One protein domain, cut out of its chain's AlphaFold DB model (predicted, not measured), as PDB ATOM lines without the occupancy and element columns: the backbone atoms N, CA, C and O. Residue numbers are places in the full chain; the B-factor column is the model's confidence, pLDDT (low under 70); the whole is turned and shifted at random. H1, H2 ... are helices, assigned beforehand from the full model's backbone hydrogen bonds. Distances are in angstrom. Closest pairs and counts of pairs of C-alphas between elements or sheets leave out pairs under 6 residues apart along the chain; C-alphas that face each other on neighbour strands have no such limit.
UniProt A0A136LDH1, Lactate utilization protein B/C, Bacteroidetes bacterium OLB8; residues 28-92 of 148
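Overview. This is residues 28 to 92 of the 148 residues of the protein "Lactate utilization protein B/C" of Bacteroidetes bacterium OLB8 (UniProt A0A136LDH1). Three helices are strung end to end in an open, angular path, with a sharp corner at each joint and no helix packed on another; after H3 the last residues, 87 to 92, fold back. The printed part has 65 residues, with H1, H2 and H3 in that order and no named strand: all helix. It is extended, radius of gyration of the C-alphas 20.2 A, and elongated, spanning 56 by 31 by 22 A.

Arrangement. Begin at H1, residues 28 to 49; it is close but not clearly touching H2, residues 55 to 71, about perpendicular at 88 degrees, closest C-alphas Ala 49 and Trp 55, 5.8 A. H2 is likewise close but not clearly touching H3, residues 73 to 86, about perpendicular at 86 degrees, closest C-alphas Thr 69 and Tyr 76, 7.4 A. H1 and H3 are apart. Every O i to N i+4 pair is within hydrogen-bond range in H1 and H2; in H3, 9 of 10.

Along the chain. Find C-alpha 28 at (104.492, 99.474, 150.209); H1 runs 31.4 A from there. H2 covers 24.4 A; H3 covers 19.9 A, ending at C-alpha 86, (160.833, 110.701, 140.692).

Size, cuts and confidence. Look to Ala 28 and Glu 86 for the C-alphas farthest apart, 58.2 A. Both links are tight, the printed part has no cut, and no printed residue is under 70 in pLDDT.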
ATOM      1  N   ALA A  28     104.658  98.027 150.089       90.12
ATOM      2  CA  ALA A  28     104.492  99.474 150.209       90.12
ATOM      3  C   ALA A  28     105.402 100.106 151.279       90.12
ATOM      4  O   ALA A  28     105.875 101.225 151.084       90.12
ATOM      5  N   ALA A  29     105.683  99.401 152.380       89.69
ATOM      6  CA  ALA A  29     106.561  99.910 153.433       89.69
ATOM      7  C   ALA A  29     108.013 100.002 152.942       89.69
ATOM      8  O   ALA A  29     108.677 101.022 153.132       89.69
ATOM      9  N   ARG A  30     108.490  98.962 152.250       87.62
ATOM     10  CA  ARG A  30     109.831  98.946 151.658       87.62
ATOM     11  C   ARG A  30     109.985  99.967 150.533       87.62
ATOM     12  O   ARG A  30     111.029 100.611 150.446       87.62
ATOM     13  N   VAL A  31     108.966 100.128 149.692       89.75
ATOM     14  CA  VAL A  31     108.949 101.136 148.619       89.75
ATOM     15  C   VAL A  31     108.993 102.544 149.205       89.75
ATOM     16  O   VAL A  31     109.813 103.347 148.768       89.75
ATOM     17  N   GLY A  32     108.165 102.827 150.216       88.00
ATOM     18  CA  GLY A  32     108.136 104.128 150.888       88.00
ATOM     19  C   GLY A  32     109.487 104.483 151.503       88.00
ATOM     20  O   GLY A  32     110.031 105.546 151.227       88.00
ATOM     21  N   TRP A  33     110.099 103.548 152.235       90.00
ATOM     22  CA  TRP A  33     111.442 103.746 152.786       90.00
ATOM     23  C   TRP A  33     112.505 103.984 151.699       90.00
ATOM     24  O   TRP A  33     113.382 104.840 151.843       90.00
ATOM     25  N   HIS A  34     112.444 103.244 150.590       86.88
ATOM     26  CA  HIS A  34     113.380 103.421 149.480       86.88
ATOM     27  C   HIS A  34     113.243 104.809 148.828       86.88
ATOM     28  O   HIS A  34     114.244 105.450 148.515       86.88
ATOM     29  N   ASP A  35     112.020 105.303 148.652       89.44
ATOM     30  CA  ASP A  35     111.782 106.646 148.121       89.44
ATOM     31  C   ASP A  35     112.258 107.740 149.095       89.44
ATOM     32  O   ASP A  35     113.009 108.644 148.718       89.44
ATOM     33  N   GLU A  36     111.930 107.602 150.382       92.38
ATOM     34  CA  GLU A  36     112.360 108.531 151.432       92.38
ATOM     35  C   GLU A  36     113.884 108.614 151.553       92.38
ATOM     36  O   GLU A  36     114.441 109.701 151.717       92.38
ATOM     37  N   THR A  37     114.587 107.485 151.447       90.81
ATOM     38  CA  THR A  37     116.056 107.468 151.514       90.81
ATOM     39  C   THR A  37     116.693 108.176 150.324       90.81
ATOM     40  O   THR A  37     117.624 108.966 150.517       90.81
ATOM     41  N   LEU A  38     116.172 107.976 149.109       90.44
ATOM     42  CA  LEU A  38     116.611 108.724 147.929       90.44
ATOM     43  C   LEU A  38     116.375 110.224 148.102       90.44
ATOM     44  O   LEU A  38     117.268 111.033 147.816       90.44
ATOM     45  N   TRP A  39     115.201 110.599 148.609       91.69
ATOM     46  CA  TRP A  39     114.882 111.990 148.897       91.69
ATOM     47  C   TRP A  39     115.823 112.582 149.948       91.69
ATOM     48  O   TRP A  39     116.344 113.681 149.766       91.69
ATOM     49  N   TRP A  40     116.122 111.840 151.012       92.31
ATOM     50  CA  TRP A  40     117.002 112.294 152.084       92.31
ATOM     51  C   TRP A  40     118.426 112.576 151.600       92.31
ATOM     52  O   TRP A  40     119.017 113.596 151.967       92.31
ATOM     53  N   VAL A  41     118.977 111.707 150.749       93.31
ATOM     54  CA  VAL A  41     120.304 111.908 150.147       93.31
ATOM     55  C   VAL A  41     120.311 113.154 149.258       93.31
ATOM     56  O   VAL A  41     121.229 113.971 149.359       93.31
ATOM     57  N   ARG A  42     119.268 113.350 148.441       93.12
ATOM     58  CA  ARG A  42     119.120 114.550 147.601       93.12
ATOM     59  C   ARG A  42     118.998 115.822 148.434       93.12
ATOM     60  O   ARG A  42     119.761 116.757 148.216       93.12
ATOM     61  N   ALA A  43     118.131 115.830 149.442       95.00
ATOM     62  CA  ALA A  43     117.926 116.979 150.316       95.00
ATOM     63  C   ALA A  43     119.212 117.376 151.063       95.00
ATOM     64  O   ALA A  43     119.514 118.562 151.199       95.00
ATOM     65  N   LYS A  44     120.010 116.398 151.515       94.38
ATOM     66  CA  LYS A  44     121.330 116.660 152.110       94.38
ATOM     67  C   LYS A  44     122.291 117.301 151.115       94.38
ATOM     68  O   LYS A  44     122.944 118.278 151.474       94.38
ATOM     69  N   ARG A  45     122.369 116.774 149.888       93.50
ATOM     70  CA  ARG A  45     123.194 117.351 148.816       93.50
ATOM     71  C   ARG A  45     122.792 118.798 148.550       93.50
ATOM     72  O   ARG A  45     123.654 119.668 148.545       93.50
ATOM     73  N   ASP A  46     121.500 119.047 148.372       93.75
ATOM     74  CA  ASP A  46     120.978 120.372 148.037       93.75
ATOM     75  C   ASP A  46     121.232 121.366 149.170       93.75
ATOM     76  O   ASP A  46     121.680 122.479 148.922       93.75
ATOM     77  N   LYS A  47     121.071 120.941 150.429       94.94
ATOM     78  CA  LYS A  47     121.439 121.765 151.586       94.94
ATOM     79  C   LYS A  47     122.910 122.188 151.554       94.94
ATOM     80  O   LYS A  47     123.191 123.337 151.867       94.94
ATOM     81  N   MET A  48     123.834 121.286 151.212       93.62
ATOM     82  CA  MET A  48     125.261 121.626 151.098       93.62
ATOM     83  C   MET A  48     125.532 122.531 149.893       93.62
ATOM     84  O   MET A  48     126.277 123.496 150.013       93.62
ATOM     85  N   ALA A  49     124.886 122.268 148.756       93.00
ATOM     86  CA  ALA A  49     125.011 123.097 147.561       93.00
ATOM     87  C   ALA A  49     124.542 124.538 147.817       93.00
ATOM     88  O   ALA A  49     125.253 125.483 147.496       93.00
ATOM     89  N   TYR A  50     123.391 124.722 148.469       94.31
ATOM     90  CA  TYR A  50     122.840 126.048 148.768       94.31
ATOM     91  C   TYR A  50     123.622 126.840 149.823       94.31
ATOM     92  O   TYR A  50     123.388 128.037 149.970       94.31
ATOM     93  N   GLN A  51     124.550 126.211 150.553       95.88
ATOM     94  CA  GLN A  51     125.469 126.936 151.439       95.88
ATOM     95  C   GLN A  51     126.551 127.705 150.666       95.88
ATOM     96  O   GLN A  51     127.178 128.588 151.246       95.88
ATOM     97  N   LEU A  52     126.757 127.393 149.383       94.56
ATOM     98  CA  LEU A  52     127.767 128.000 148.521       94.56
ATOM     99  C   LEU A  52     127.077 128.751 147.369       94.56
ATOM    100  O   LEU A  52     126.592 128.110 146.434       94.56
ATOM    101  N   PRO A  53     127.024 130.096 147.398       94.31
ATOM    102  CA  PRO A  53     126.412 130.896 146.331       94.31
ATOM    103  C   PRO A  53     126.965 130.591 144.929       94.31
ATOM    104  O   PRO A  53     126.237 130.651 143.942       94.31
ATOM    105  N   GLU A  54     128.244 130.231 144.840       96.00
ATOM    106  CA  GLU A  54     128.976 129.913 143.615       96.00
ATOM    107  C   GLU A  54     128.954 128.424 143.222       96.00
ATOM    108  O   GLU A  54     129.664 128.030 142.294       96.00
ATOM    109  N   TRP A  55     128.157 127.584 143.899       95.44
ATOM    110  CA  TRP A  55     128.125 126.128 143.698       95.44
ATOM    111  C   TRP A  55     128.042 125.713 142.225       95.44
ATOM    112  O   TRP A  55     128.794 124.849 141.773       95.44
ATOM    113  N   GLU A  56     127.142 126.337 141.466       95.06
ATOM    114  CA  GLU A  56     126.919 125.969 140.069       95.06
ATOM    115  C   GLU A  56     128.112 126.338 139.179       95.06
ATOM    116  O   GLU A  56     128.509 125.553 138.318       95.06
ATOM    117  N   SER A  57     128.755 127.477 139.447       96.56
ATOM    118  CA  SER A  57     129.985 127.882 138.763       96.56
ATOM    119  C   SER A  57     131.131 126.915 139.065       96.56
ATOM    120  O   SER A  57     131.824 126.481 138.150       96.56
ATOM    121  N   LEU A  58     131.305 126.510 140.329       95.94
ATOM    122  CA  LEU A  58     132.316 125.516 140.715       95.94
ATOM    123  C   LEU A  58     132.057 124.156 140.057       95.94
ATOM    124  O   LEU A  58     132.989 123.510 139.575       95.94
ATOM    125  N   ARG A  59     130.789 123.734 139.992       95.75
ATOM    126  CA  ARG A  59     130.375 122.502 139.307       95.75
ATOM    127  C   ARG A  59     130.723 122.551 137.820       95.75
ATOM    128  O   ARG A  59     131.217 121.559 137.281       95.75
ATOM    129  N   GLN A  60     130.482 123.688 137.173       97.69
ATOM    130  CA  GLN A  60     130.801 123.897 135.766       97.69
ATOM    131  C   GLN A  60     132.316 123.865 135.526       97.69
ATOM    132  O   GLN A  60     132.777 123.093 134.688       97.69
ATOM    133  N   VAL A  61     133.096 124.598 136.324       97.88
ATOM    134  CA  VAL A  61     134.567 124.596 136.245       97.88
ATOM    135  C   VAL A  61     135.130 123.187 136.446       97.88
ATOM    136  O   VAL A  61     135.974 122.740 135.675       97.88
ATOM    137  N   ALA A  62     134.631 122.432 137.427       97.12
ATOM    138  CA  ALA A  62     135.047 121.045 137.633       97.12
ATOM    139  C   ALA A  62     134.726 120.151 136.419       97.12
ATOM    140  O   ALA A  62     135.525 119.287 136.051       97.12
ATOM    141  N   SER A  63     133.574 120.365 135.775       97.88
ATOM    142  CA  SER A  63     133.195 119.659 134.545       97.88
ATOM    143  C   SER A  63     134.126 119.998 133.377       97.88
ATOM    144  O   SER A  63     134.505 119.110 132.610       97.88
ATOM    145  N   GLU A  64     134.512 121.264 133.242       98.19
ATOM    146  CA  GLU A  64     135.446 121.734 132.214       98.19
ATOM    147  C   GLU A  64     136.845 121.164 132.426       98.19
ATOM    148  O   GLU A  64     137.419 120.617 131.485       98.19
ATOM    149  N   ILE A  65     137.348 121.181 133.664       97.81
ATOM    150  CA  ILE A  65     138.624 120.554 134.030       97.81
ATOM    151  C   ILE A  65     138.596 119.071 133.670       97.81
ATOM    152  O   ILE A  65     139.483 118.600 132.968       97.81
ATOM    153  N   LYS A  66     137.548 118.337 134.071       97.31
ATOM    154  CA  LYS A  66     137.418 116.913 133.732       97.31
ATOM    155  C   LYS A  66     137.452 116.687 132.221       97.31
ATOM    156  O   LYS A  66     138.128 115.774 131.753       97.31
ATOM    157  N   SER A  67     136.727 117.506 131.463       97.75
ATOM    158  CA  SER A  67     136.664 117.394 130.003       97.75
ATOM    159  C   SER A  67     138.027 117.671 129.364       97.75
ATOM    160  O   SER A  67     138.466 116.914 128.502       97.75
ATOM    161  N   HIS A  68     138.729 118.703 129.837       97.81
ATOM    162  CA  HIS A  68     140.081 119.036 129.403       97.81
ATOM    163  C   HIS A  68     141.084 117.922 129.732       97.81
ATOM    164  O   HIS A  68     141.846 117.509 128.861       97.81
ATOM    165  N   THR A  69     141.064 117.389 130.955       97.31
ATOM    166  CA  THR A  69     141.953 116.294 131.365       97.31
ATOM    167  C   THR A  69     141.723 115.039 130.533       97.31
ATOM    168  O   THR A  69     142.687 114.398 130.135       97.31
ATOM    169  N   LEU A  70     140.469 114.699 130.221       96.69
ATOM    170  CA  LEU A  70     140.166 113.553 129.361       96.69
ATOM    171  C   LEU A  70     140.637 113.767 127.918       96.69
ATOM    172  O   LEU A  70     141.140 112.829 127.304       96.69
ATOM    173  N   ALA A  71     140.514 114.985 127.385       97.62
ATOM    174  CA  ALA A  71     140.988 115.310 126.040       97.62
ATOM    175  C   ALA A  71     142.521 115.243 125.918       97.62
ATOM    176  O   ALA A  71     143.030 114.861 124.868       97.62
ATOM    177  N   ASN A  72     143.246 115.564 126.994       97.56
ATOM    178  CA  ASN A  72     144.712 115.571 127.042       97.56
ATOM    179  C   ASN A  72     145.276 114.410 127.878       97.56
ATOM    180  O   ASN A  72     146.387 114.484 128.401       97.56
ATOM    181  N   LEU A  73     144.508 113.324 128.031       96.56
ATOM    182  CA  LEU A  73     144.839 112.240 128.959       96.56
ATOM    183  C   LEU A  73     146.208 111.614 128.663       96.56
ATOM    184  O   LEU A  73     146.943 111.292 129.590       96.56
ATOM    185  N   GLY A  74     146.569 111.482 127.384       96.00
ATOM    186  CA  GLY A  74     147.864 110.931 126.980       96.00
ATOM    187  C   GLY A  74     149.056 111.719 127.532       96.00
ATOM    188  O   GLY A  74     150.009 111.114 128.010       96.00
ATOM    189  N   GLU A  75     148.983 113.052 127.531       96.94
ATOM    190  CA  GLU A  75     150.048 113.911 128.064       96.94
ATOM    191  C   GLU A  75     150.129 113.802 129.588       96.94
ATOM    192  O   GLU A  75     151.205 113.586 130.150       96.94
ATOM    193  N   TYR A  76     148.975 113.861 130.259       97.44
ATOM    194  CA  TYR A  76     148.915 113.794 131.716       97.44
ATOM    195  C   TYR A  76     149.365 112.451 132.287       97.44
ATOM    196  O   TYR A  76     149.928 112.423 133.380       97.44
ATOM    197  N   LEU A  77     149.146 111.338 131.583       96.50
ATOM    198  CA  LEU A  77     149.628 110.039 132.051       96.50
ATOM    199  C   LEU A  77     151.159 109.940 131.999       96.50
ATOM    200  O   LEU A  77     151.757 109.385 132.918       96.50
ATOM    201  N   VAL A  78     151.796 110.512 130.972       97.00
ATOM    202  CA  VAL A  78     153.266 110.568 130.876       97.00
ATOM    203  C   VAL A  78     153.839 111.489 131.955       97.00
ATOM    204  O   VAL A  78     154.805 111.129 132.624       97.00
ATOM    205  N   GLU A  79     153.223 112.653 132.182       97.19
ATOM    206  CA  GLU A  79     153.624 113.555 133.270       97.19
ATOM    207  C   GLU A  79     153.464 112.886 134.648       97.19
ATOM    208  O   GLU A  79     154.329 113.012 135.519       97.19
ATOM    209  N   PHE A  80     152.369 112.147 134.848       97.19
ATOM    210  CA  PHE A  80     152.134 111.376 136.063       97.19
ATOM    211  C   PHE A  80     153.209 110.309 136.269       97.19
ATOM    212  O   PHE A  80     153.747 110.206 137.369       97.19
ATOM    213  N   GLU A  81     153.540 109.542 135.229       97.50
ATOM    214  CA  GLU A  81     154.585 108.524 135.295       97.50
ATOM    215  C   GLU A  81     155.929 109.128 135.701       97.50
ATOM    216  O   GLU A  81     156.550 108.638 136.642       97.50
ATOM    217  N   GLN A  82     156.343 110.217 135.050       97.69
ATOM    218  CA  GLN A  82     157.603 110.895 135.359       97.69
ATOM    219  C   GLN A  82     157.668 111.290 136.838       97.69
ATOM    220  O   GLN A  82     158.600 110.905 137.544       97.69
ATOM    221  N   LYS A  83     156.630 111.965 137.343       97.88
ATOM    222  CA  LYS A  83     156.561 112.380 138.753       97.88
ATOM    223  C   LYS A  83     156.475 111.196 139.715       97.88
ATOM    224  O   LYS A  83     157.019 111.258 140.815       97.88
ATOM    225  N   ALA A  84     155.781 110.121 139.354       97.50
ATOM    226  CA  ALA A  84     155.704 108.922 140.184       97.50
ATOM    227  C   ALA A  84     157.079 108.246 140.299       97.50
ATOM    228  O   ALA A  84     157.504 107.904 141.402       97.50
ATOM    229  N   VAL A  85     157.807 108.134 139.186       97.44
ATOM    230  CA  VAL A  85     159.168 107.583 139.150       97.44
ATOM    231  C   VAL A  85     160.146 108.445 139.947       97.44
ATOM    232  O   VAL A  85     160.944 107.906 140.712       97.44
ATOM    233  N   GLU A  86     160.046 109.773 139.861       97.56
ATOM    234  CA  GLU A  86     160.833 110.701 140.692       97.56
ATOM    235  C   GLU A  86     160.598 110.493 142.196       97.56
ATOM    236  O   GLU A  86     161.523 110.615 142.997       97.56
ATOM    237  N   ASN A  87     159.376 110.118 142.584       97.50
ATOM    238  CA  ASN A  87     159.023 109.772 143.962       97.50
ATOM    239  C   ASN A  87     159.383 108.318 144.340       97.50
ATOM    240  O   ASN A  87     159.012 107.852 145.418       97.50
ATOM    241  N   GLY A  88     160.104 107.594 143.479       96.75
ATOM    242  CA  GLY A  88     160.566 106.229 143.730       96.75
ATOM    243  C   GLY A  88     159.511 105.145 143.506       96.75
ATOM    244  O   GLY A  88     159.701 104.015 143.957       96.75
ATOM    245  N   LEU A  89     158.400 105.459 142.833       97.06
ATOM    246  CA  LEU A  89     157.404 104.464 142.437       97.06
ATOM    247  C   LEU A  89     157.759 103.844 141.081       97.06
ATOM    248  O   LEU A  89     158.381 104.471 140.230       97.06
ATOM    249  N   VAL A  90     157.308 102.610 140.859       95.50
ATOM    250  CA  VAL A  90     157.374 101.957 139.546       95.50
ATOM    251  C   VAL A  90     155.985 101.992 138.928       95.50
ATOM    252  O   VAL A  90     155.018 101.530 139.537       95.50
ATOM    253  N   VAL A  91     155.883 102.540 137.718       96.12
ATOM    254  CA  VAL A  91     154.639 102.569 136.945       96.12
ATOM    255  C   VAL A  91     154.668 101.440 135.925       96.12
ATOM    256  O   VAL A  91     155.635 101.275 135.185       96.12
ATOM    257  N   HIS A  92     153.603 100.642 135.905       95.88
ATOM    258  CA  HIS A  92     153.430  99.564 134.943       95.88
ATOM    259  C   HIS A  92     152.301  99.909 133.977       95.88
ATOM    260  O   HIS A  92     151.163 100.120 134.397       95.88
TER     261      HIS A  92